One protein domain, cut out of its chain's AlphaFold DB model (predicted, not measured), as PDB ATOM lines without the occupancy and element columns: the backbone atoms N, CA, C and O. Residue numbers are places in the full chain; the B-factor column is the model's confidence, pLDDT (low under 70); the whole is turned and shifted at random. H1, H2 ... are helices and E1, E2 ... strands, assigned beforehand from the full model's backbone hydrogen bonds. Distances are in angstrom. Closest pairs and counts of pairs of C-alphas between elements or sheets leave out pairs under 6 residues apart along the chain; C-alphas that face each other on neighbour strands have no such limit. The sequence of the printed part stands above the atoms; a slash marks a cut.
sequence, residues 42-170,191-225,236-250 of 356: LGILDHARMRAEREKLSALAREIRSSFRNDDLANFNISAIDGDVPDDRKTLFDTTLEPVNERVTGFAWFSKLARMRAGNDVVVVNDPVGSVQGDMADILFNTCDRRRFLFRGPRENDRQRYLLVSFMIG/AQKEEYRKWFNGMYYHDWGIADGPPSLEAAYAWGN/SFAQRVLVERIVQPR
ATOM      1  N   LEU A  42      54.758 -92.159 -10.781       71.62
ATOM      2  CA  LEU A  42      53.653 -92.983 -11.285       71.62
ATOM      3  C   LEU A  42      52.566 -93.207 -10.225       71.62
ATOM      4  O   LEU A  42      51.381 -93.164 -10.555       71.62
ATOM      5  N   GLY A  43      52.950 -93.392  -8.959       69.88
ATOM      6  CA  GLY A  43      52.007 -93.498  -7.844       69.88
ATOM      7  C   GLY A  43      51.198 -92.214  -7.635       69.88
ATOM      8  O   GLY A  43      49.972 -92.264  -7.555       69.88
ATOM      9  N   ILE A  44      51.863 -91.053  -7.613       76.62
ATOM     10  CA  ILE A  44      51.208 -89.739  -7.463       76.62
ATOM     11  C   ILE A  44      50.226 -89.475  -8.613       76.62
ATOM     12  O   ILE A  44      49.122 -88.978  -8.386       76.62
ATOM     13  N   LEU A  45      50.602 -89.827  -9.843       80.50
ATOM     14  CA  LEU A  45      49.734 -89.665 -11.006       80.50
ATOM     15  C   LEU A  45      48.492 -90.562 -10.923       80.50
ATOM     16  O   LEU A  45      47.386 -90.089 -11.183       80.50
ATOM     17  N   ASP A  46      48.653 -91.830 -10.534       79.31
ATOM     18  CA  ASP A  46      47.526 -92.750 -10.340       79.31
ATOM     19  C   ASP A  46      46.583 -92.226  -9.237       79.31
ATOM     20  O   ASP A  46      45.365 -92.228  -9.408       79.31
ATOM     21  N   HIS A  47      47.125 -91.665  -8.153       80.38
ATOM     22  CA  HIS A  47      46.344 -90.997  -7.109       80.38
ATOM     23  C   HIS A  47      45.547 -89.793  -7.609       80.38
ATOM     24  O   HIS A  47      44.362 -89.660  -7.296       80.38
ATOM     25  N   ALA A  48      46.197 -88.906  -8.364       85.75
ATOM     26  CA  ALA A  48      45.550 -87.727  -8.924       85.75
ATOM     27  C   ALA A  48      44.412 -88.132  -9.870       85.75
ATOM     28  O   ALA A  48      43.313 -87.587  -9.779       85.75
ATOM     29  N   ARG A  49      44.642 -89.151 -10.707       88.06
ATOM     30  CA  ARG A  49      43.629 -89.718 -11.607       88.06
ATOM     31  C   ARG A  49      42.459 -90.335 -10.848       88.06
ATOM     32  O   ARG A  49      41.317 -90.039 -11.174       88.06
ATOM     33  N   MET A  50      42.717 -91.145  -9.820       86.75
ATOM     34  CA  MET A  50      41.652 -91.737  -8.999       86.75
ATOM     35  C   MET A  50      40.829 -90.672  -8.265       86.75
ATOM     36  O   MET A  50      39.614 -90.815  -8.142       86.75
ATOM     37  N   ARG A  51      41.462 -89.595  -7.782       89.81
ATOM     38  CA  ARG A  51      40.750 -88.475  -7.150       89.81
ATOM     39  C   ARG A  51      39.859 -87.745  -8.155       89.81
ATOM     40  O   ARG A  51      38.676 -87.581  -7.878       89.81
ATOM     41  N   ALA A  52      40.408 -87.378  -9.311       92.06
ATOM     42  CA  ALA A  52      39.659 -86.710 -10.373       92.06
ATOM     43  C   ALA A  52      38.477 -87.563 -10.858       92.06
ATOM     44  O   ALA A  52      37.368 -87.063 -11.026       92.06
ATOM     45  N   GLU A  53      38.682 -88.873 -11.012       93.06
ATOM     46  CA  GLU A  53      37.606 -89.785 -11.384       93.06
ATOM     47  C   GLU A  53      36.543 -89.894 -10.285       93.06
ATOM     48  O   GLU A  53      35.356 -89.865 -10.588       93.06
ATOM     49  N   ARG A  54      36.921 -89.957  -9.003       92.94
ATOM     50  CA  ARG A  54      35.946 -89.972  -7.899       92.94
ATOM     51  C   ARG A  54      35.086 -88.702  -7.886       92.94
ATOM     52  O   ARG A  54      33.873 -88.787  -7.697       92.94
ATOM     53  N   GLU A  55      35.688 -87.540  -8.128       94.62
ATOM     54  CA  GLU A  55      34.957 -86.275  -8.286       94.62
ATOM     55  C   GLU A  55      34.011 -86.321  -9.494       94.62
ATOM     56  O   GLU A  55      32.849 -85.915  -9.388       94.62
ATOM     57  N   LYS A  56      34.467 -86.894 -10.616       95.69
ATOM     58  CA  LYS A  56      33.646 -87.099 -11.813       95.69
ATOM     59  C   LYS A  56      32.453 -88.015 -11.544       95.69
ATOM     60  O   LYS A  56      31.336 -87.663 -11.913       95.69
ATOM     61  N   LEU A  57      32.656 -89.147 -10.869       95.56
ATOM     62  CA  LEU A  57      31.580 -90.066 -10.492       95.56
ATOM     63  C   LEU A  57      30.561 -89.394  -9.576       95.56
ATOM     64  O   LEU A  57      29.361 -89.541  -9.787       95.56
ATOM     65  N   SER A  58      31.021 -88.606  -8.603       96.06
ATOM     66  CA  SER A  58      30.132 -87.845  -7.724       96.06
ATOM     67  C   SER A  58      29.315 -86.798  -8.493       96.06
ATOM     68  O   SER A  58      28.122 -86.616  -8.230       96.06
ATOM     69  N   ALA A  59      29.918 -86.121  -9.475       96.25
ATOM     70  CA  ALA A  59      29.206 -85.206 -10.365       96.25
ATOM     71  C   ALA A  59      28.148 -85.939 -11.206       96.25
ATOM     72  O   ALA A  59      26.977 -85.564 -11.159       96.25
ATOM     73  N   LEU A  60      28.524 -87.037 -11.868       97.00
ATOM     74  CA  LEU A  60      27.602 -87.880 -12.634       97.00
ATOM     75  C   LEU A  60      26.455 -88.405 -11.764       97.00
ATOM     76  O   LEU A  60      25.300 -88.350 -12.165       97.00
ATOM     77  N   ALA A  61      26.736 -88.851 -10.540       96.75
ATOM     78  CA  ALA A  61      25.710 -89.309  -9.612       96.75
ATOM     79  C   ALA A  61      24.737 -88.198  -9.202       96.75
ATOM     80  O   ALA A  61      23.543 -88.456  -9.060       96.75
ATOM     81  N   ARG A  62      25.207 -86.956  -9.023       96.31
ATOM     82  CA  ARG A  62      24.318 -85.806  -8.791       96.31
ATOM     83  C   ARG A  62      23.432 -85.524 -10.000       96.31
ATOM     84  O   ARG A  62      22.245 -85.278  -9.817       96.31
ATOM     85  N   GLU A  63      23.974 -85.609 -11.209       95.31
ATOM     86  CA  GLU A  63      23.193 -85.444 -12.436       95.31
ATOM     87  C   GLU A  63      22.156 -86.564 -12.602       95.31
ATOM     88  O   GLU A  63      20.988 -86.286 -12.863       95.31
ATOM     89  N   ILE A  64      22.531 -87.819 -12.337       95.94
ATOM     90  CA  ILE A  64      21.597 -88.953 -12.318       95.94
ATOM     91  C   ILE A  64      20.470 -88.696 -11.309       95.94
ATOM     92  O   ILE A  64      19.301 -88.823 -11.667       95.94
ATOM     93  N   ARG A  65      20.790 -88.265 -10.079       95.44
ATOM     94  CA  ARG A  65      19.772 -87.904  -9.073       95.44
ATOM     95  C   ARG A  65      18.873 -86.760  -9.552       95.44
ATOM     96  O   ARG A  65      17.667 -86.809  -9.344       95.44
ATOM     97  N   SER A  66      19.434 -85.760 -10.231       93.19
ATOM     98  CA  SER A  66      18.656 -84.666 -10.823       93.19
ATOM     99  C   SER A  66      17.690 -85.164 -11.902       93.19
ATOM    100  O   SER A  66      16.572 -84.660 -11.995       93.19
ATOM    101  N   SER A  67      18.085 -86.173 -12.685       93.38
ATOM    102  CA  SER A  67      17.235 -86.744 -13.738       93.38
ATOM    103  C   SER A  67      15.954 -87.386 -13.194       93.38
ATOM    104  O   SER A  67      14.946 -87.419 -13.895       93.38
ATOM    105  N   PHE A  68      15.961 -87.851 -11.938       92.38
ATOM    106  CA  PHE A  68      14.816 -88.523 -11.316       92.38
ATOM    107  C   PHE A  68      13.585 -87.624 -11.208       92.38
ATOM    108  O   PHE A  68      12.465 -88.118 -11.297       92.38
ATOM    109  N   ARG A  69      13.799 -86.310 -11.089       87.62
ATOM    110  CA  ARG A  69      12.745 -85.293 -10.972       87.62
ATOM    111  C   ARG A  69      12.182 -84.830 -12.313       87.62
ATOM    112  O   ARG A  69      11.288 -83.987 -12.340       87.62
ATOM    113  N   ASN A  70      12.716 -85.335 -13.421       87.00
ATOM    114  CA  ASN A  70      12.219 -84.994 -14.744       87.00
ATOM    115  C   ASN A  70      10.986 -85.846 -15.081       87.00
ATOM    116  O   ASN A  70      11.033 -87.071 -14.992       87.00
ATOM    117  N   ASP A  71       9.891 -85.220 -15.500       80.12
ATOM    118  CA  ASP A  71       8.671 -85.944 -15.871       80.12
ATOM    119  C   ASP A  71       8.786 -86.672 -17.218       80.12
ATOM    120  O   ASP A  71       8.003 -87.581 -17.488       80.12
ATOM    121  N   ASP A  72       9.749 -86.302 -18.068       83.38
ATOM    122  CA  ASP A  72       9.966 -86.970 -19.350       83.38
ATOM    123  C   ASP A  72      10.710 -88.299 -19.154       83.38
ATOM    124  O   ASP A  72      11.947 -88.394 -19.145       83.38
ATOM    125  N   LEU A  73       9.901 -89.346 -19.009       82.69
ATOM    126  CA  LEU A  73      10.349 -90.726 -18.847       82.69
ATOM    127  C   LEU A  73      10.956 -91.307 -20.125       82.69
ATOM    128  O   LEU A  73      11.744 -92.255 -20.053       82.69
ATOM    129  N   ALA A  74      10.613 -90.741 -21.283       79.25
ATOM    130  CA  ALA A  74      11.092 -91.217 -22.566       79.25
ATOM    131  C   ALA A  74      12.564 -90.853 -22.769       79.25
ATOM    132  O   ALA A  74      13.372 -91.730 -23.083       79.25
ATOM    133  N   ASN A  75      12.925 -89.585 -22.550       82.50
ATOM    134  CA  ASN A  75      14.205 -89.064 -23.033       82.50
ATOM    135  C   ASN A  75      15.247 -88.801 -21.948       82.50
ATOM    136  O   ASN A  75      16.424 -89.066 -22.179       82.50
ATOM    137  N   PHE A  76      14.847 -88.283 -20.787       87.06
ATOM    138  CA  PHE A  76      15.810 -87.738 -19.820       87.06
ATOM    139  C   PHE A  76      15.838 -88.504 -18.503       87.06
ATOM    140  O   PHE A  76      16.899 -88.649 -17.899       87.06
ATOM    141  N   ASN A  77      14.688 -88.999 -18.039       90.06
ATOM    142  CA  ASN A  77      14.617 -89.606 -16.720       90.06
ATOM    143  C   ASN A  77      15.246 -91.010 -16.720       90.06
ATOM    144  O   ASN A  77      14.703 -91.968 -17.280       90.06
ATOM    145  N   ILE A  78      16.386 -91.147 -16.036       93.06
ATOM    146  CA  ILE A  78      17.097 -92.425 -15.878       93.06
ATOM    147  C   ILE A  78      16.278 -93.403 -15.037       93.06
ATOM    148  O   ILE A  78      16.349 -94.610 -15.263       93.06
ATOM    149  N   SER A  79      15.439 -92.904 -14.127       90.50
ATOM    150  CA  SER A  79      14.607 -93.751 -13.276       90.50
ATOM    151  C   SER A  79      13.489 -94.465 -14.019       90.50
ATOM    152  O   SER A  79      12.840 -95.287 -13.389       90.50
ATOM    153  N   ALA A  80      13.256 -94.209 -15.313       89.19
ATOM    154  CA  ALA A  80      12.312 -94.941 -16.159       89.19
ATOM    155  C   ALA A  80      12.678 -96.437 -16.249       89.19
ATOM    156  O   ALA A  80      13.194 -96.900 -17.253       89.19
ATOM    157  N   ILE A  81      12.483 -97.193 -15.173       87.12
ATOM    158  CA  ILE A  81      12.952 -98.563 -15.041       87.12
ATOM    159  C   ILE A  81      11.874 -99.558 -15.455       87.12
ATOM    160  O   ILE A  81      10.674 -99.307 -15.332       87.12
ATOM    161  N   ASP A  82      12.344-100.719 -15.886       79.62
ATOM    162  CA  ASP A  82      11.502-101.853 -16.234       79.62
ATOM    163  C   ASP A  82      10.499-102.214 -15.120       79.62
ATOM    164  O   ASP A  82      10.845-102.238 -13.931       79.62
ATOM    165  N   GLY A  83       9.246-102.445 -15.515       76.06
ATOM    166  CA  GLY A  83       8.107-102.710 -14.635       76.06
ATOM    167  C   GLY A  83       7.567-101.510 -13.839       76.06
ATOM    168  O   GLY A  83       6.547-101.658 -13.167       76.06
ATOM    169  N   ASP A  84       8.225-100.346 -13.847       78.44
ATOM    170  CA  ASP A  84       7.621 -99.071 -13.412       78.44
ATOM    171  C   ASP A  84       7.058 -98.306 -14.618       78.44
ATOM    172  O   ASP A  84       6.023 -97.664 -14.498       78.44
ATOM    173  N   VAL A  85       7.715 -98.394 -15.779       79.38
ATOM    174  CA  VAL A  85       7.279 -97.781 -17.042       79.38
ATOM    175  C   VAL A  85       7.106 -98.845 -18.133       79.38
ATOM    176  O   VAL A  85       7.601 -99.959 -17.970       79.38
ATOM    177  N   PRO A  86       6.453 -98.520 -19.261       71.94
ATOM    178  CA  PRO A  86       6.301 -99.464 -20.367       71.94
ATOM    179  C   PRO A  86       7.627 -99.766 -21.080       71.94
ATOM    180  O   PRO A  86       8.531 -98.925 -21.129       71.94
ATOM    181  N   ASP A  87       7.712-100.963 -21.665       71.31
ATOM    182  CA  ASP A  87       8.958-101.555 -22.172       71.31
ATOM    183  C   ASP A  87       9.662-100.764 -23.275       71.31
ATOM    184  O   ASP A  87      10.885-100.812 -23.378       71.31
ATOM    185  N   ASP A  88       8.926-100.008 -24.086       74.81
ATOM    186  CA  ASP A  88       9.464 -99.257 -25.223       74.81
ATOM    187  C   ASP A  88      10.272 -98.015 -24.818       74.81
ATOM    188  O   ASP A  88      10.810 -97.338 -25.690       74.81
ATOM    189  N   ARG A  89      10.341 -97.681 -23.520       76.44
ATOM    190  CA  ARG A  89      11.004 -96.455 -23.024       76.44
ATOM    191  C   ARG A  89      11.862 -96.657 -21.777       76.44
ATOM    192  O   ARG A  89      12.396 -95.686 -21.222       76.44
ATOM    193  N   LYS A  90      11.999 -97.909 -21.330       86.56
ATOM    194  CA  LYS A  90      12.798 -98.241 -20.153       86.56
ATOM    195  C   LYS A  90      14.264 -97.900 -20.376       86.56
ATOM    196  O   LYS A  90      14.827 -98.150 -21.435       86.56
ATOM    197  N   THR A  91      14.884 -97.321 -19.363       90.19
ATOM    198  CA  THR A  91      16.315 -97.065 -19.340       90.19
ATOM    199  C   THR A  91      17.061 -98.391 -19.377       90.19
ATOM    200  O   THR A  91      16.804 -99.279 -18.560       90.19
ATOM    201  N   LEU A  92      18.003 -98.506 -20.310       88.88
ATOM    202  CA  LEU A  92      18.896 -99.651 -20.407       88.88
ATOM    203  C   LEU A  92      20.100 -99.411 -19.494       88.88
ATOM    204  O   LEU A  92      20.865 -98.457 -19.673       88.88
ATOM    205  N   PHE A  93      20.212-100.268 -18.484       89.69
ATOM    206  CA  PHE A  93      21.323-100.318 -17.540       89.69
ATOM    207  C   PHE A  93      22.328-101.376 -17.976       89.69
ATOM    208  O   PHE A  93      21.985-102.298 -18.716       89.69
ATOM    209  N   ASP A  94      23.553-101.264 -17.476       86.31
ATOM    210  CA  ASP A  94      24.572-102.271 -17.731       86.31
ATOM    211  C   ASP A  94      24.182-103.596 -17.061       86.31
ATOM    212  O   ASP A  94      23.789-103.634 -15.893       86.31
ATOM    213  N   THR A  95      24.273-104.690 -17.815       76.56
ATOM    214  CA  THR A  95      24.000-106.060 -17.339       76.56
ATOM    215  C   THR A  95      25.213-106.976 -17.464       76.56
ATOM    216  O   THR A  95      25.204-108.081 -16.926       76.56
ATOM    217  N   THR A  96      26.258-106.518 -18.156       72.44
ATOM    218  CA  THR A  96      27.539-107.203 -18.318       72.44
ATOM    219  C   THR A  96      28.676-106.181 -18.290       72.44
ATOM    220  O   THR A  96      28.467-104.977 -18.439       72.44
ATOM    221  N   LEU A  97      29.901-106.665 -18.088       71.12
ATOM    222  CA  LEU A  97      31.117-105.836 -18.081       71.12
ATOM    223  C   LEU A  97      31.890-105.900 -19.392       71.12
ATOM    224  O   LEU A  97      32.825-105.133 -19.607       71.12
ATOM    225  N   GLU A  98      31.483-106.819 -20.258       67.62
ATOM    226  CA  GLU A  98      32.046-107.032 -21.576       67.62
ATOM    227  C   GLU A  98      30.945-106.751 -22.600       67.62
ATOM    228  O   GLU A  98      30.169-107.643 -22.957       67.62
ATOM    229  N   PRO A  99      30.817-105.495 -23.051       59.19
ATOM    230  CA  PRO A  99      29.830-105.121 -24.047       59.19
ATOM    231  C   PRO A  99      30.333-105.532 -25.432       59.19
ATOM    232  O   PRO A  99      30.781-104.707 -26.229       59.19
ATOM    233  N   VAL A 100      30.317-106.829 -25.731       58.31
ATOM    234  CA  VAL A 100      30.686-107.305 -27.064       58.31
ATOM    235  C   VAL A 100      29.562-106.914 -28.032       58.31
ATOM    236  O   VAL A 100      28.462-107.451 -27.961       58.31
ATOM    237  N   ASN A 101      29.849-105.976 -28.940       63.81
ATOM    238  CA  ASN A 101      28.946-105.480 -29.993       63.81
ATOM    239  C   ASN A 101      27.714-104.680 -29.524       63.81
ATOM    240  O   ASN A 101      26.725-104.594 -30.256       63.81
ATOM    241  N   GLU A 102      27.759-104.064 -28.342       76.50
ATOM    242  CA  GLU A 102      26.684-103.165 -27.919       76.50
ATOM    243  C   GLU A 102      26.638-101.909 -28.806       76.50
ATOM    244  O   GLU A 102      27.671-101.324 -29.158       76.50
ATOM    245  N   ARG A 103      25.421-101.497 -29.168       82.56
ATOM    246  CA  ARG A 103      25.154-100.274 -29.927       82.56
ATOM    247  C   ARG A 103      24.640 -99.182 -29.008       82.56
ATOM    248  O   ARG A 103      23.921 -99.453 -28.048       82.56
ATOM    249  N   VAL A 104      24.959 -97.941 -29.344       82.94
ATOM    250  CA  VAL A 104      24.390 -96.773 -28.678       82.94
ATOM    251  C   VAL A 104      22.901 -96.708 -29.000       82.94
ATOM    252  O   VAL A 104      22.499 -96.707 -30.161       82.94
ATOM    253  N   THR A 105      22.068 -96.657 -27.964       85.69
ATOM    254  CA  THR A 105      20.615 -96.507 -28.105       85.69
ATOM    255  C   THR A 105      20.139 -95.269 -27.360       85.69
ATOM    256  O   THR A 105      20.795 -94.801 -26.425       85.69
ATOM    257  N   GLY A 106      18.981 -94.730 -27.757       83.50
ATOM    258  CA  GLY A 106      18.394 -93.558 -27.099       83.50
ATOM    259  C   GLY A 106      17.968 -93.819 -25.655       83.50
ATOM    260  O   GLY A 106      17.821 -92.880 -24.879       83.50
ATOM    261  N   PHE A 107      17.819 -95.091 -25.286       86.81
ATOM    262  CA  PHE A 107      17.376 -95.513 -23.964       86.81
ATOM    263  C   PHE A 107      18.520 -95.898 -23.028       86.81
ATOM    264  O   PHE A 107      18.282 -96.084 -21.834       86.81
ATOM    265  N   ALA A 108      19.754 -95.997 -23.527       89.56
ATOM    266  CA  ALA A 108      20.915 -96.228 -22.680       89.56
ATOM    267  C   ALA A 108      21.083 -95.086 -21.668       89.56
ATOM    268  O   ALA A 108      20.906 -93.910 -22.002       89.56
ATOM    269  N   TRP A 109      21.431 -95.425 -20.425       92.56
ATOM    270  CA  TRP A 109      21.516 -94.447 -19.335       92.56
ATOM    271  C   TRP A 109      22.457 -93.272 -19.654       92.56
ATOM    272  O   TRP A 109      22.136 -92.125 -19.340       92.56
ATOM    273  N   PHE A 110      23.586 -93.540 -20.319       91.56
ATOM    274  CA  PHE A 110      24.568 -92.518 -20.684       91.56
ATOM    275  C   PHE A 110      24.057 -91.611 -21.810       91.56
ATOM    276  O   PHE A 110      24.312 -90.409 -21.783       91.56
ATOM    277  N   SER A 111      23.273 -92.149 -22.751       90.06
ATOM    278  CA  SER A 111      22.607 -91.369 -23.800       90.06
ATOM    279  C   SER A 111      21.554 -90.433 -23.212       90.06
ATOM    280  O   SER A 111      21.515 -89.257 -23.572       90.06
ATOM    281  N   LYS A 112      20.727 -90.920 -22.271       91.00
ATOM    282  CA  LYS A 112      19.737 -90.088 -21.563       91.00
ATOM    283  C   LYS A 112      20.413 -88.963 -20.773       91.00
ATOM    284  O   LYS A 112      19.967 -87.818 -20.815       91.00
ATOM    285  N   LEU A 113      21.528 -89.264 -20.102       92.62
ATOM    286  CA  LEU A 113      22.293 -88.264 -19.357       92.62
ATOM    287  C   LEU A 113      22.944 -87.221 -20.278       92.62
ATOM    288  O   LEU A 113      22.879 -86.029 -19.995       92.62
ATOM    289  N   ALA A 114      23.519 -87.644 -21.406       90.69
ATOM    290  CA  ALA A 114      24.084 -86.725 -22.391       90.69
ATOM    291  C   ALA A 114      23.015 -85.807 -22.995       90.69
ATOM    292  O   ALA A 114      23.239 -84.606 -23.117       90.69
ATOM    293  N   ARG A 115      21.823 -86.338 -23.291       88.69
ATOM    294  CA  ARG A 115      20.664 -85.534 -23.709       88.69
ATOM    295  C   ARG A 115      20.251 -84.524 -22.648       88.69
ATOM    296  O   ARG A 115      19.875 -83.408 -22.969       88.69
ATOM    297  N   MET A 116      20.345 -84.875 -21.371       88.81
ATOM    298  CA  MET A 116      20.058 -83.917 -20.305       88.81
ATOM    299  C   MET A 116      21.068 -82.753 -20.278       88.81
ATOM    300  O   MET A 116      20.692 -81.641 -19.916       88.81
ATOM    301  N   ARG A 117      22.326 -82.986 -20.680       88.38
ATOM    302  CA  ARG A 117      23.373 -81.950 -20.756       88.38
ATOM    303  C   ARG A 117      23.268 -81.081 -22.009       88.38
ATOM    304  O   ARG A 117      23.341 -79.862 -21.907       88.38
ATOM    305  N   ALA A 118      23.103 -81.710 -23.169       82.94
ATOM    306  CA  ALA A 118      23.147 -81.054 -24.475       82.94
ATOM    307  C   ALA A 118      21.754 -80.789 -25.085       82.94
ATOM    308  O   ALA A 118      21.648 -80.257 -26.185       82.94
ATOM    309  N   GLY A 119      20.676 -81.156 -24.390       76.25
ATOM    310  CA  GLY A 119      19.309 -81.088 -24.901       76.25
ATOM    311  C   GLY A 119      18.973 -82.217 -25.885       76.25
ATOM    312  O   GLY A 119      19.596 -83.281 -25.913       76.25
ATOM    313  N   ASN A 120      17.960 -81.985 -26.720       69.75
ATOM    314  CA  ASN A 120      17.508 -82.957 -27.725       69.75
ATOM    315  C   ASN A 120      18.471 -83.112 -28.919       69.75
ATOM    316  O   ASN A 120      18.240 -83.972 -29.766       69.75
ATOM    317  N   ASP A 121      19.549 -82.328 -28.970       65.00
ATOM    318  CA  ASP A 121      20.482 -82.270 -30.102       65.00
ATOM    319  C   ASP A 121      21.477 -83.441 -30.140       65.00
ATOM    320  O   ASP A 121      22.237 -83.597 -31.098       65.00
ATOM    321  N   VAL A 122      21.473 -84.311 -29.124       70.00
ATOM    322  CA  VAL A 122      22.290 -85.531 -29.132       70.00
ATOM    323  C   VAL A 122      21.712 -86.528 -30.134       70.00
ATOM    324  O   VAL A 122      20.763 -87.267 -29.844       70.00
ATOM    325  N   VAL A 123      22.332 -86.582 -31.312       64.62
ATOM    326  CA  VAL A 123      22.047 -87.598 -32.325       64.62
ATOM    327  C   VAL A 123      22.490 -88.953 -31.786       64.62
ATOM    328  O   VAL A 123      23.677 -89.236 -31.638       64.62
ATOM    329  N   VAL A 124      21.512 -89.803 -31.487       68.62
ATOM    330  CA  VAL A 124      21.769 -91.192 -31.115       68.62
ATOM    331  C   VAL A 124      21.761 -92.013 -32.390       68.62
ATOM    332  O   VAL A 124      20.708 -92.305 -32.955       68.62
ATOM    333  N   VAL A 125      22.960 -92.342 -32.851       64.69
ATOM    334  CA  VAL A 125      23.189 -93.229 -33.988       64.69
ATOM    335  C   VAL A 125      23.351 -94.646 -33.442       64.69
ATOM    336  O   VAL A 125      23.925 -94.820 -32.372       64.69
ATOM    337  N   ASN A 126      22.874 -95.663 -34.166       72.25
ATOM    338  CA  ASN A 126      23.080 -97.085 -33.846       72.25
ATOM    339  C   ASN A 126      24.550 -97.522 -34.047       72.25
ATOM    340  O   ASN A 126      24.821 -98.593 -34.600       72.25
ATOM    341  N   ASP A 127      25.490 -96.684 -33.635       77.69
ATOM    342  CA  ASP A 127      26.920 -96.884 -33.754       77.69
ATOM    343  C   ASP A 127      27.437 -97.783 -32.624       77.69
ATOM    344  O   ASP A 127      26.804 -97.884 -31.565       77.69
ATOM    345  N   PRO A 128      28.578 -98.465 -32.823       82.62
ATOM    346  CA  PRO A 128      29.239 -99.189 -31.748       82.62
ATOM    347  C   PRO A 128      29.532 -98.262 -30.565       82.62
ATOM    348  O   PRO A 128      29.969 -97.127 -30.741       82.62
ATOM    349  N   VAL A 129      29.380 -98.762 -29.340       81.19
ATOM    350  CA  VAL A 129      29.676 -97.984 -28.123       81.19
ATOM    351  C   VAL A 129      31.097 -97.379 -28.119       81.19
ATOM    352  O   VAL A 129      31.312 -96.299 -27.578       81.19
ATOM    353  N   GLY A 130      32.068 -98.030 -28.764       77.75
ATOM    354  CA  GLY A 130      33.448 -97.538 -28.859       77.75
ATOM    355  C   GLY A 130      33.661 -96.314 -29.762       77.75
ATOM    356  O   GLY A 130      34.735 -95.728 -29.715       77.75
ATOM    357  N   SER A 131      32.683 -95.914 -30.583       81.62
ATOM    358  CA  SER A 131      32.798 -94.739 -31.464       81.62
ATOM    359  C   SER A 131      32.077 -93.500 -30.931       81.62
ATOM    360  O   SER A 131      31.961 -92.501 -31.640       81.62
ATOM    361  N   VAL A 132      31.584 -93.556 -29.693       82.94
ATOM    362  CA  VAL A 132      30.925 -92.437 -29.017       82.94
ATOM    363  C   VAL A 132      31.888 -91.246 -28.876       82.94
ATOM    364  O   VAL A 132      33.067 -91.424 -28.581       82.94
ATOM    365  N   GLN A 133      31.383 -90.020 -29.055       82.69
ATOM    366  CA  GLN A 133      32.158 -88.773 -28.967       82.69
ATOM    367  C   GLN A 133      31.489 -87.739 -28.045       82.69
ATOM    368  O   GLN A 133      30.322 -87.878 -27.673       82.69
ATOM    369  N   GLY A 134      32.235 -86.689 -27.679       85.50
ATOM    370  CA  GLY A 134      31.727 -85.543 -26.916       85.50
ATOM    371  C   GLY A 134      31.237 -85.906 -25.511       85.50
ATOM    372  O   GLY A 134      31.845 -86.731 -24.828       85.50
ATOM    373  N   ASP A 135      30.121 -85.305 -25.090       85.44
ATOM    374  CA  ASP A 135      29.541 -85.498 -23.753       85.44
ATOM    375  C   ASP A 135      29.221 -86.962 -23.445       85.44
ATOM    376  O   ASP A 135      29.438 -87.420 -22.325       85.44
ATOM    377  N   MET A 136      28.747 -87.725 -24.435       88.12
ATOM    378  CA  MET A 136      28.480 -89.150 -24.242       88.12
ATOM    379  C   MET A 136      29.770 -89.920 -23.928       88.12
ATOM    380  O   MET A 136      29.752 -90.794 -23.066       88.12
ATOM    381  N   ALA A 137      30.893 -89.583 -24.575       88.44
ATOM    382  CA  ALA A 137      32.175 -90.242 -24.326       88.44
ATOM    383  C   ALA A 137      32.728 -89.866 -22.949       88.44
ATOM    384  O   ALA A 137      33.204 -90.728 -22.220       88.44
ATOM    385  N   ASP A 138      32.595 -88.597 -22.561       90.69
ATOM    386  CA  ASP A 138      32.989 -88.105 -21.240       90.69
ATOM    387  C   ASP A 138      32.174 -88.739 -20.098       90.69
ATOM    388  O   ASP A 138      32.706 -88.957 -19.009       90.69
ATOM    389  N   ILE A 139      30.902 -89.072 -20.337       93.31
ATOM    390  CA  ILE A 139      30.055 -89.818 -19.393       93.31
ATOM    391  C   ILE A 139      30.448 -91.295 -19.368       93.31
ATOM    392  O   ILE A 139      30.587 -91.884 -18.292       93.31
ATOM    393  N   LEU A 140      30.638 -91.894 -20.541       91.12
ATOM    394  CA  LEU A 140      30.777 -93.334 -20.689       91.12
ATOM    395  C   LEU A 140      32.185 -93.843 -20.398       91.12
ATOM    396  O   LEU A 140      32.308 -94.926 -19.845       91.12
ATOM    397  N   PHE A 141      33.235 -93.089 -20.717       90.75
ATOM    398  CA  PHE A 141      34.626 -93.519 -20.580       90.75
ATOM    399  C   PHE A 141      35.394 -92.675 -19.566       90.75
ATOM    400  O   PHE A 141      35.258 -91.452 -19.485       90.75
ATOM    401  N   ASN A 142      36.232 -93.338 -18.773       91.19
ATOM    402  CA  ASN A 142      37.153 -92.689 -17.852       91.19
ATOM    403  C   ASN A 142      38.490 -92.336 -18.517       91.19
ATOM    404  O   ASN A 142      38.763 -92.678 -19.664       91.19
ATOM    405  N   THR A 143      39.377 -91.683 -17.765       88.12
ATOM    406  CA  THR A 143      40.698 -91.253 -18.262       88.12
ATOM    407  C   THR A 143      41.638 -92.400 -18.655       88.12
ATOM    408  O   THR A 143      42.700 -92.157 -19.223       88.12
ATOM    409  N   CYS A 144      41.301 -93.640 -18.295       84.94
ATOM    410  CA  CYS A 144      42.029 -94.848 -18.682       84.94
ATOM    411  C   CYS A 144      41.433 -95.516 -19.930       84.94
ATOM    412  O   CYS A 144      41.818 -96.647 -20.227       84.94
ATOM    413  N   ASP A 145      40.516 -94.832 -20.623       85.00
ATOM    414  CA  ASP A 145      39.751 -95.347 -21.760       85.00
ATOM    415  C   ASP A 145      38.935 -96.597 -21.389       85.00
ATOM    416  O   ASP A 145      38.774 -97.548 -22.153       85.00
ATOM    417  N   ARG A 146      38.458 -96.631 -20.137       84.38
ATOM    418  CA  ARG A 146      37.592 -97.696 -19.630       84.38
ATOM    419  C   ARG A 146      36.174 -97.205 -19.507       84.38
ATOM    420  O   ARG A 146      35.928 -96.129 -18.965       84.38
ATOM    421  N   ARG A 147      35.247 -98.048 -19.949       87.25
ATOM    422  CA  ARG A 147      33.822 -97.824 -19.762       87.25
ATOM    423  C   ARG A 147      33.478 -97.762 -18.267       87.25
ATOM    424  O   ARG A 147      33.974 -98.561 -17.468       87.25
ATOM    425  N   ARG A 148      32.625 -96.808 -17.913       91.31
ATOM    426  CA  ARG A 148      31.885 -96.737 -16.656       91.31
ATOM    427  C   ARG A 148      30.589 -97.515 -16.801       91.31
ATOM    428  O   ARG A 148      29.982 -97.516 -17.870       91.31
ATOM    429  N   PHE A 149      30.152 -98.123 -15.713       89.88
ATOM    430  CA  PHE A 149      28.958 -98.955 -15.692       89.88
ATOM    431  C   PHE A 149      27.963 -98.412 -14.677       89.88
ATOM    432  O   PHE A 149      28.350 -98.065 -13.562       89.88
ATOM    433  N   LEU A 150      26.687 -98.355 -15.044       93.00
ATOM    434  CA  LEU A 150      25.583 -98.042 -14.154       93.00
ATOM    435  C   LEU A 150      24.703 -99.280 -13.982       93.00
ATOM    436  O   LEU A 150      23.917 -99.640 -14.858       93.00
ATOM    437  N   PHE A 151      24.803 -99.894 -12.807       89.56
ATOM    438  CA  PHE A 151      24.008-101.055 -12.430       89.56
ATOM    439  C   PHE A 151      22.761-100.642 -11.658       89.56
ATOM    440  O   PHE A 151      22.827 -99.854 -10.709       89.56
ATOM    441  N   ARG A 152      21.622-101.238 -12.015       90.56
ATOM    442  CA  ARG A 152      20.370-101.125 -11.261       90.56
ATOM    443  C   ARG A 152      20.316-102.201 -10.182       90.56
ATOM    444  O   ARG A 152      20.380-103.384 -10.493       90.56
ATOM    445  N   GLY A 153      20.146-101.810  -8.927       89.12
ATOM    446  CA  GLY A 153      19.951-102.741  -7.818       89.12
ATOM    447  C   GLY A 153      18.644-103.531  -7.898       89.12
ATOM    448  O   GLY A 153      17.777-103.226  -8.723       89.12
ATOM    449  N   PRO A 154      18.471-104.539  -7.032       86.38
ATOM    450  CA  PRO A 154      17.207-105.255  -6.922       86.38
ATOM    451  C   PRO A 154      16.067-104.282  -6.592       86.38
ATOM    452  O   PRO A 154      16.280-103.231  -5.983       86.38
ATOM    453  N   ARG A 155      14.847-104.637  -6.999       84.50
ATOM    454  CA  ARG A 155      13.664-103.848  -6.654       84.50
ATOM    455  C   ARG A 155      13.408-103.954  -5.153       84.50
ATOM    456  O   ARG A 155      13.379-105.054  -4.603       84.50
ATOM    457  N   GLU A 156      13.232-102.806  -4.515       87.25
ATOM    458  CA  GLU A 156      12.970-102.664  -3.084       87.25
ATOM    459  C   GLU A 156      11.684-101.861  -2.880       87.25
ATOM    460  O   GLU A 156      11.261-101.099  -3.750       87.25
ATOM    461  N   ASN A 157      11.033-102.045  -1.731       86.81
ATOM    462  CA  ASN A 157       9.719-101.450  -1.488       86.81
ATOM    463  C   ASN A 157       9.782 -99.943  -1.224       86.81
ATOM    464  O   ASN A 157       8.875 -99.215  -1.621       86.81
ATOM    465  N   ASP A 158      10.827 -99.486  -0.541       90.12
ATOM    466  CA  ASP A 158      10.995 -98.121  -0.029       90.12
ATOM    467  C   ASP A 158      12.026 -97.304  -0.817       90.12
ATOM    468  O   ASP A 158      12.184 -96.105  -0.588       90.12
ATOM    469  N   ARG A 159      12.744 -97.940  -1.745       92.50
ATOM    470  CA  ARG A 159      13.801 -97.299  -2.522       92.50
ATOM    471  C   ARG A 159      14.114 -98.061  -3.807       92.50
ATOM    472  O   ARG A 159      13.652 -99.171  -4.042       92.50
ATOM    473  N   GLN A 160      14.950 -97.461  -4.632       93.19
ATOM    474  CA  GLN A 160      15.666 -98.098  -5.720       93.19
ATOM    475  C   GLN A 160      17.132 -97.691  -5.609       93.19
ATOM    476  O   GLN A 160      17.460 -96.506  -5.537       93.19
ATOM    477  N   ARG A 161      18.024 -98.680  -5.560       94.19
ATOM    478  CA  ARG A 161      19.472 -98.455  -5.476       94.19
ATOM    479  C   ARG A 161      20.113 -98.595  -6.851       94.19
ATOM    480  O   ARG A 161      19.640 -99.378  -7.676       94.19
ATOM    481  N   TYR A 162      21.201 -97.869  -7.069       94.81
ATOM    482  CA  TYR A 162      22.052 -97.963  -8.251       94.81
ATOM    483  C   TYR A 162      23.528 -97.865  -7.853       94.81
ATOM    484  O   TYR A 162      23.866 -97.263  -6.827       94.81
ATOM    485  N   LEU A 163      24.399 -98.441  -8.678       92.31
ATOM    486  CA  LEU A 163      25.852 -98.369  -8.531       92.31
ATOM    487  C   LEU A 163      26.468 -97.833  -9.815       92.31
ATOM    488  O   LEU A 163      26.328 -98.458 -10.862       92.31
ATOM    489  N   LEU A 164      27.162 -96.702  -9.716       94.12
ATOM    490  CA  LEU A 164      28.002 -96.184 -10.787       94.12
ATOM    491  C   LEU A 164      29.448 -96.618 -10.520       94.12
ATOM    492  O   LEU A 164      30.027 -96.255  -9.496       94.12
ATOM    493  N   VAL A 165      30.014 -97.415 -11.421       89.25
ATOM    494  CA  VAL A 165      31.300 -98.101 -11.251       89.25
ATOM    495  C   VAL A 165      32.284 -97.651 -12.326       89.25
ATOM    496  O   VAL A 165      31.935 -97.579 -13.503       89.25
ATOM    497  N   SER A 166      33.530 -97.388 -11.931       89.50
ATOM    498  CA  SER A 166      34.634 -97.059 -12.835       89.50
ATOM    499  C   SER A 166      35.899 -97.830 -12.479       89.50
ATOM    500  O   SER A 166      36.279 -97.932 -11.310       89.50
ATOM    501  N   PHE A 167      36.567 -98.355 -13.504       84.38
ATOM    502  CA  PHE A 167      37.782 -99.156 -13.371       84.38
ATOM    503  C   PHE A 167      39.014 -98.333 -13.751       84.38
ATOM    504  O   PHE A 167      39.255 -98.068 -14.929       84.38
ATOM    505  N   MET A 168      39.840 -97.970 -12.770       84.31
ATOM    506  CA  MET A 168      41.076 -97.195 -12.956       84.31
ATOM    507  C   MET A 168      42.266 -98.101 -13.297       84.31
ATOM    508  O   MET A 168      43.323 -98.091 -12.654       84.31
ATOM    509  N   ILE A 169      42.068 -98.925 -14.325       77.31
ATOM    510  CA  ILE A 169      43.007 -99.941 -14.796       77.31
ATOM    511  C   ILE A 169      43.357 -99.633 -16.254       77.31
ATOM    512  O   ILE A 169      42.473 -99.427 -17.084       77.31
ATOM    513  N   GLY A 170      44.651 -99.595 -16.579       69.12
ATOM    514  CA  GLY A 170      45.119 -99.230 -17.921       69.12
ATOM    515  C   GLY A 170      44.608-100.175 -19.015       69.12
ATOM    516  O   GLY A 170      44.464-101.370 -18.767       69.12
ATOM    517  N   ALA A 191      15.566-117.545  -8.094       82.00
ATOM    518  CA  ALA A 191      16.911-117.924  -7.667       82.00
ATOM    519  C   ALA A 191      17.992-117.010  -8.273       82.00
ATOM    520  O   ALA A 191      18.868-116.536  -7.554       82.00
ATOM    521  N   GLN A 192      17.896-116.696  -9.569       80.94
ATOM    522  CA  GLN A 192      18.823-115.774 -10.242       80.94
ATOM    523  C   GLN A 192      18.671-114.335  -9.734       80.94
ATOM    524  O   GLN A 192      19.661-113.620  -9.578       80.94
ATOM    525  N   LYS A 193      17.441-113.902  -9.428       80.50
ATOM    526  CA  LYS A 193      17.190-112.592  -8.805       80.50
ATOM    527  C   LYS A 193      17.806-112.498  -7.409       80.50
ATOM    528  O   LYS A 193      18.343-111.448  -7.055       80.50
ATOM    529  N   GLU A 194      17.752-113.574  -6.629       81.94
ATOM    530  CA  GLU A 194      18.400-113.645  -5.318       81.94
ATOM    531  C   GLU A 194      19.929-113.646  -5.436       81.94
ATOM    532  O   GLU A 194      20.603-112.907  -4.722       81.94
ATOM    533  N   GLU A 195      20.491-114.398  -6.382       78.50
ATOM    534  CA  GLU A 195      21.931-114.387  -6.655       78.50
ATOM    535  C   GLU A 195      22.413-112.987  -7.056       78.50
ATOM    536  O   GLU A 195      23.396-112.474  -6.514       78.50
ATOM    537  N   TYR A 196      21.662-112.308  -7.926       80.81
ATOM    538  CA  TYR A 196      21.936-110.923  -8.278       80.81
ATOM    539  C   TYR A 196      21.860-109.988  -7.071       80.81
ATOM    540  O   TYR A 196      22.719-109.124  -6.893       80.81
ATOM    541  N   ARG A 197      20.845-110.152  -6.215       83.19
ATOM    542  CA  ARG A 197      20.693-109.367  -4.983       83.19
ATOM    543  C   ARG A 197      21.910-109.537  -4.077       83.19
ATOM    544  O   ARG A 197      22.402-108.534  -3.556       83.19
ATOM    545  N   LYS A 198      22.421-110.760  -3.916       78.50
ATOM    546  CA  LYS A 198      23.652-111.035  -3.159       78.50
ATOM    547  C   LYS A 198      24.866-110.356  -3.788       78.50
ATOM    548  O   LYS A 198      25.568-109.629  -3.089       78.50
ATOM    549  N   TRP A 199      25.064-110.517  -5.096       78.75
ATOM    550  CA  TRP A 199      26.153-109.873  -5.839       78.75
ATOM    551  C   TRP A 199      26.119-108.344  -5.695       78.75
ATOM    552  O   TRP A 199      27.105-107.724  -5.291       78.75
ATOM    553  N   PHE A 200      24.953-107.738  -5.939       84.38
ATOM    554  CA  PHE A 200      24.763-106.293  -5.859       84.38
ATOM    555  C   PHE A 200      25.011-105.787  -4.440       84.38
ATOM    556  O   PHE A 200      25.689-104.781  -4.264       84.38
ATOM    557  N   ASN A 201      24.506-106.484  -3.417       83.94
ATOM    558  CA  ASN A 201      24.755-106.134  -2.019       83.94
ATOM    559  C   ASN A 201      26.234-106.270  -1.643       83.94
ATOM    560  O   ASN A 201      26.740-105.413  -0.920       83.94
ATOM    561  N   GLY A 202      26.929-107.284  -2.164       75.94
ATOM    562  CA  GLY A 202      28.373-107.431  -2.012       75.94
ATOM    563  C   GLY A 202      29.107-106.186  -2.502       75.94
ATOM    564  O   GLY A 202      29.848-105.579  -1.740       75.94
ATOM    565  N   MET A 203      28.812-105.735  -3.724       77.75
ATOM    566  CA  MET A 203      29.390-104.511  -4.296       77.75
ATOM    567  C   MET A 203      28.954-103.241  -3.548       77.75
ATOM    568  O   MET A 203      29.755-102.333  -3.311       77.75
ATOM    569  N   TYR A 204      27.673-103.170  -3.182       83.31
ATOM    570  CA  TYR A 204      27.054-101.998  -2.576       83.31
ATOM    571  C   TYR A 204      27.558-101.750  -1.161       83.31
ATOM    572  O   TYR A 204      27.734-100.597  -0.801       83.31
ATOM    573  N   TYR A 205      27.782-102.782  -0.350       78.50
ATOM    574  CA  TYR A 205      28.244-102.610   1.030       78.50
ATOM    575  C   TYR A 205      29.764-102.654   1.174       78.50
ATOM    576  O   TYR A 205      30.269-102.250   2.219       78.50
ATOM    577  N   HIS A 206      30.497-103.076   0.140       71.06
ATOM    578  CA  HIS A 206      31.952-103.116   0.185       71.06
ATOM    579  C   HIS A 206      32.564-101.733   0.427       71.06
ATOM    580  O   HIS A 206      32.164-100.738  -0.191       71.06
ATOM    581  N   ASP A 207      33.562-101.693   1.304       66.06
ATOM    582  CA  ASP A 207      34.446-100.550   1.455       66.06
ATOM    583  C   ASP A 207      35.622-100.689   0.483       66.06
ATOM    584  O   ASP A 207      36.661-101.269   0.795       66.06
ATOM    585  N   TRP A 208      35.430-100.141  -0.717       63.16
ATOM    586  CA  TRP A 208      36.385-100.148  -1.829       63.16
ATOM    587  C   TRP A 208      37.728 -99.443  -1.520       63.16
ATOM    588  O   TRP A 208      38.598 -99.366  -2.386       63.16
ATOM    589  N   GLY A 209      37.905 -98.899  -0.307       53.09
ATOM    590  CA  GLY A 209      39.138 -98.266   0.162       53.09
ATOM    591  C   GLY A 209      40.025 -99.127   1.070       53.09
ATOM    592  O   GLY A 209      41.163 -98.728   1.322       53.09
ATOM    593  N   ILE A 210      39.555-100.280   1.562       55.88
ATOM    594  CA  ILE A 210      40.294-101.105   2.535       55.88
ATOM    595  C   ILE A 210      40.984-102.274   1.822       55.88
ATOM    596  O   ILE A 210      40.355-103.056   1.120       55.88
ATOM    597  N   ALA A 211      42.301-102.389   2.015       48.19
ATOM    598  CA  ALA A 211      43.160-103.375   1.349       48.19
ATOM    599  C   ALA A 211      42.863-104.845   1.721       48.19
ATOM    600  O   ALA A 211      43.225-105.737   0.956       48.19
ATOM    601  N   ASP A 212      42.189-105.095   2.849       46.09
ATOM    602  CA  ASP A 212      42.224-106.394   3.543       46.09
ATOM    603  C   ASP A 212      40.877-107.128   3.657       46.09
ATOM    604  O   ASP A 212      40.683-107.953   4.549       46.09
ATOM    605  N   GLY A 213      39.925-106.887   2.756       46.81
ATOM    606  CA  GLY A 213      38.688-107.668   2.766       46.81
ATOM    607  C   GLY A 213      38.052-107.798   1.392       46.81
ATOM    608  O   GLY A 213      37.598-106.785   0.875       46.81
ATOM    609  N   PRO A 214      37.935-108.997   0.793       45.66
ATOM    610  CA  PRO A 214      36.994-109.178  -0.310       45.66
ATOM    611  C   PRO A 214      35.573-108.842   0.184       45.66
ATOM    612  O   PRO A 214      35.280-109.016   1.373       45.66
ATOM    613  N   PRO A 215      34.649-108.374  -0.669       49.84
ATOM    614  CA  PRO A 215      33.268-108.217  -0.247       49.84
ATOM    615  C   PRO A 215      32.682-109.569   0.083       49.84
ATOM    616  O   PRO A 215      32.411-110.350  -0.809       49.84
ATOM    617  N   SER A 216      32.430-109.830   1.360       51.28
ATOM    618  CA  SER A 216      31.947-111.119   1.866       51.28
ATOM    619  C   SER A 216      32.817-112.332   1.472       51.28
ATOM    620  O   SER A 216      33.489-112.381   0.443       51.28
ATOM    621  N   LEU A 217      32.793-113.374   2.301       42.09
ATOM    622  CA  LEU A 217      33.492-114.623   1.984       42.09
ATOM    623  C   LEU A 217      32.944-115.274   0.695       42.09
ATOM    624  O   LEU A 217      33.696-115.913  -0.029       42.09
ATOM    625  N   GLU A 218      31.656-115.079   0.383       49.09
ATOM    626  CA  GLU A 218      31.014-115.612  -0.828       49.09
ATOM    627  C   GLU A 218      31.507-114.923  -2.107       49.09
ATOM    628  O   GLU A 218      31.795-115.607  -3.088       49.09
ATOM    629  N   ALA A 219      31.673-113.594  -2.112       48.12
ATOM    630  CA  ALA A 219      32.224-112.936  -3.293       48.12
ATOM    631  C   ALA A 219      33.736-113.196  -3.416       48.12
ATOM    632  O   ALA A 219      34.200-113.450  -4.518       48.12
ATOM    633  N   ALA A 220      34.492-113.313  -2.319       46.50
ATOM    634  CA  ALA A 220      35.914-113.693  -2.352       46.50
ATOM    635  C   ALA A 220      36.229-114.917  -3.241       46.50
ATOM    636  O   ALA A 220      37.185-114.888  -4.018       46.50
ATOM    637  N   TYR A 221      35.405-115.971  -3.169       46.66
ATOM    638  CA  TYR A 221      35.565-117.185  -3.980       46.66
ATOM    639  C   TYR A 221      35.247-116.977  -5.469       46.66
ATOM    640  O   TYR A 221      35.836-117.646  -6.314       46.66
ATOM    641  N   ALA A 222      34.362-116.036  -5.799       48.12
ATOM    642  CA  ALA A 222      34.003-115.688  -7.174       48.12
ATOM    643  C   ALA A 222      34.960-114.662  -7.816       48.12
ATOM    644  O   ALA A 222      34.970-114.515  -9.034       48.12
ATOM    645  N   TRP A 223      35.754-113.946  -7.013       52.44
ATOM    646  CA  TRP A 223      36.647-112.876  -7.481       52.44
ATOM    647  C   TRP A 223      37.977-113.447  -7.984       52.44
ATOM    648  O   TRP A 223      38.594-112.909  -8.899       52.44
ATOM    649  N   GLY A 224      38.415-114.580  -7.434       54.34
ATOM    650  CA  GLY A 224      39.701-115.184  -7.768       54.34
ATOM    651  C   GLY A 224      40.899-114.371  -7.254       54.34
ATOM    652  O   GLY A 224      40.794-113.223  -6.824       54.34
ATOM    653  N   ASN A 225      42.088-114.972  -7.317       55.50
ATOM    654  CA  ASN A 225      43.314-114.392  -6.748       55.50
ATOM    655  C   ASN A 225      43.777-113.097  -7.441       55.50
ATOM    656  O   ASN A 225      44.651-112.411  -6.918       55.50
ATOM    657  N   SER A 236      46.296-102.670  -5.419       69.88
ATOM    658  CA  SER A 236      45.574-103.834  -5.932       69.88
ATOM    659  C   SER A 236      44.517-103.415  -6.957       69.88
ATOM    660  O   SER A 236      44.133-102.242  -7.043       69.88
ATOM    661  N   PHE A 237      44.027-104.363  -7.755       72.06
ATOM    662  CA  PHE A 237      42.918-104.093  -8.669       72.06
ATOM    663  C   PHE A 237      41.653-103.649  -7.928       72.06
ATOM    664  O   PHE A 237      40.997-102.721  -8.393       72.06
ATOM    665  N   ALA A 238      41.368-104.224  -6.754       71.19
ATOM    666  CA  ALA A 238      40.238-103.818  -5.914       71.19
ATOM    667  C   ALA A 238      40.292-102.328  -5.540       71.19
ATOM    668  O   ALA A 238      39.310-101.610  -5.704       71.19
ATOM    669  N   GLN A 239      41.469-101.834  -5.144       75.19
ATOM    670  CA  GLN A 239      41.664-100.426  -4.778       75.19
ATOM    671  C   GLN A 239      41.579 -99.464  -5.976       75.19
ATOM    672  O   GLN A 239      41.446 -98.253  -5.796       75.19
ATOM    673  N   ARG A 240      41.671 -99.986  -7.204       78.94
ATOM    674  CA  ARG A 240      41.517 -99.228  -8.457       78.94
ATOM    675  C   ARG A 240      40.080 -99.238  -8.979       78.94
ATOM    676  O   ARG A 240      39.833 -98.696 -10.055       78.94
ATOM    677  N   VAL A 241      39.136 -99.831  -8.251       81.31
ATOM    678  CA  VAL A 241      37.711 -99.746  -8.572       81.31
ATOM    679  C   VAL A 241      37.072 -98.655  -7.732       81.31
ATOM    680  O   VAL A 241      37.166 -98.633  -6.508       81.31
ATOM    681  N   LEU A 242      36.422 -97.722  -8.416       85.69
ATOM    682  CA  LEU A 242      35.693 -96.630  -7.797       85.69
ATOM    683  C   LEU A 242      34.204 -96.886  -7.971       85.69
ATOM    684  O   LEU A 242      33.741 -97.146  -9.081       85.69
ATOM    685  N   VAL A 243      33.465 -96.808  -6.869       87.25
ATOM    686  CA  VAL A 243      32.024 -97.056  -6.842       87.25
ATOM    687  C   VAL A 243      31.327 -95.897  -6.151       87.25
ATOM    688  O   VAL A 243      31.651 -95.561  -5.013       87.25
ATOM    689  N   GLU A 244      30.347 -95.318  -6.834       92.50
ATOM    690  CA  GLU A 244      29.463 -94.286  -6.308       92.50
ATOM    691  C   GLU A 244      28.048 -94.857  -6.151       92.50
ATOM    692  O   GLU A 244      27.476 -95.450  -7.072       92.50
ATOM    693  N   ARG A 245      27.488 -94.699  -4.949       93.44
ATOM    694  CA  ARG A 245      26.189 -95.266  -4.566       93.44
ATOM    695  C   ARG A 245      25.089 -94.233  -4.782       93.44
ATOM    696  O   ARG A 245      25.167 -93.099  -4.304       93.44
ATOM    697  N   ILE A 246      24.021 -94.633  -5.459       95.94
ATOM    698  CA  ILE A 246      22.869 -93.770  -5.723       95.94
ATOM    699  C   ILE A 246      21.626 -94.450  -5.160       95.94
ATOM    700  O   ILE A 246      21.412 -95.643  -5.362       95.94
ATOM    701  N   VAL A 247      20.809 -93.687  -4.439       95.81
ATOM    702  CA  VAL A 247      19.548 -94.156  -3.861       95.81
ATOM    703  C   VAL A 247      18.453 -93.196  -4.298       95.81
ATOM    704  O   VAL A 247      18.606 -91.986  -4.143       95.81
ATOM    705  N   GLN A 248      17.374 -93.747  -4.837       95.25
ATOM    706  CA  GLN A 248      16.134 -93.043  -5.130       95.25
ATOM    707  C   GLN A 248      15.056 -93.561  -4.174       95.25
ATOM    708  O   GLN A 248      14.800 -94.765  -4.171       95.25
ATOM    709  N   PRO A 249      14.433 -92.717  -3.343       94.69
ATOM    710  CA  PRO A 249      13.320 -93.127  -2.498       94.69
ATOM    711  C   PRO A 249      12.111 -93.610  -3.309       94.69
ATOM    712  O   PRO A 249      11.904 -93.205  -4.457       94.69
ATOM    713  N   ARG A 250      11.292 -94.454  -2.683       92.75
ATOM    714  CA  ARG A 250       9.934 -94.777  -3.119       92.75
ATOM    715  C   ARG A 250       8.944 -94.345  -2.043       92.75
ATOM    716  O   ARG A 250       9.150 -94.604  -0.859       92.75
TER     717      ARG A 250
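AT A GLANCE: This is residues 42 to 170, 191 to 225 and 236 to 250 of the 356 residues of an uncharacterized protein of Opitutaceae bacterium TAV5 (UniProt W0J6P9). A three-stranded sheet is held between two helices, long H1 along one face and H4 slanting over the other, three layers in all. H2 and H3 fold into a helical hairpin at one end of H1, and short H5 lies farthest from the middle. The printed part has 179 residues with five named helices and three named strands, along the chain H1 H2 H3 E1 E2 H4 H5 E3; the sheet, E1 - E2 - E3, is antiparallel and the class mixed. It is compact, with a radius of gyration of the C-alphas of 16.5 A and spans of 45 by 41 by 29 A.

HOW THE PARTS SIT: H1, residues 42 to 67, is on the sheet, nearest E3, residues 241 to 250, at the C-alphas of Leu 57 and Glu 244, 6.3 A. H2, residues 109 to 121, and H3, residues 134 to 140, touch as a hairpin, closest at C-alphas 114 and 136, 5.4 A. E1, residues 149 to 155, and E2, residues 159 to 167, form a hairpin, N 151 and O 163 being 2.9 A apart; across E2 and E3, N 162 and O 246 are 2.8 A apart. H4, residues 191 to 205, is on the opposite face from H1, closest to E1 at C-alphas 197 and 154, 5.7 A. H5, residues 216 to 223, only just touches H4, with 3 pairs of C-alphas within 8 A, closest 202 and 216, 6.4 A. H1, H3 and H4 have every O i to N i+4 pair within hydrogen-bond range, H2 7 of 9, H5 2 of 4.

IN THESE COORDINATES: H1 starts at C-alpha 42 (53.653, -92.983, -11.285) and is 37.0 A long. E3, 28.7 A, ends at C-alpha 250 (9.934, -94.777, -3.119).

THE WHOLE: The printed part has two cuts: across the first, with 20 residues not printed, C-alphas 170 and 191 are 35.4 A apart, and across the second, with 10 residues not printed, C-alphas 225 and 236 are 10.8 A apart. Links H1 to H2 and H2 to H3 are long. Confidence is low at residues 207 to 225, among others.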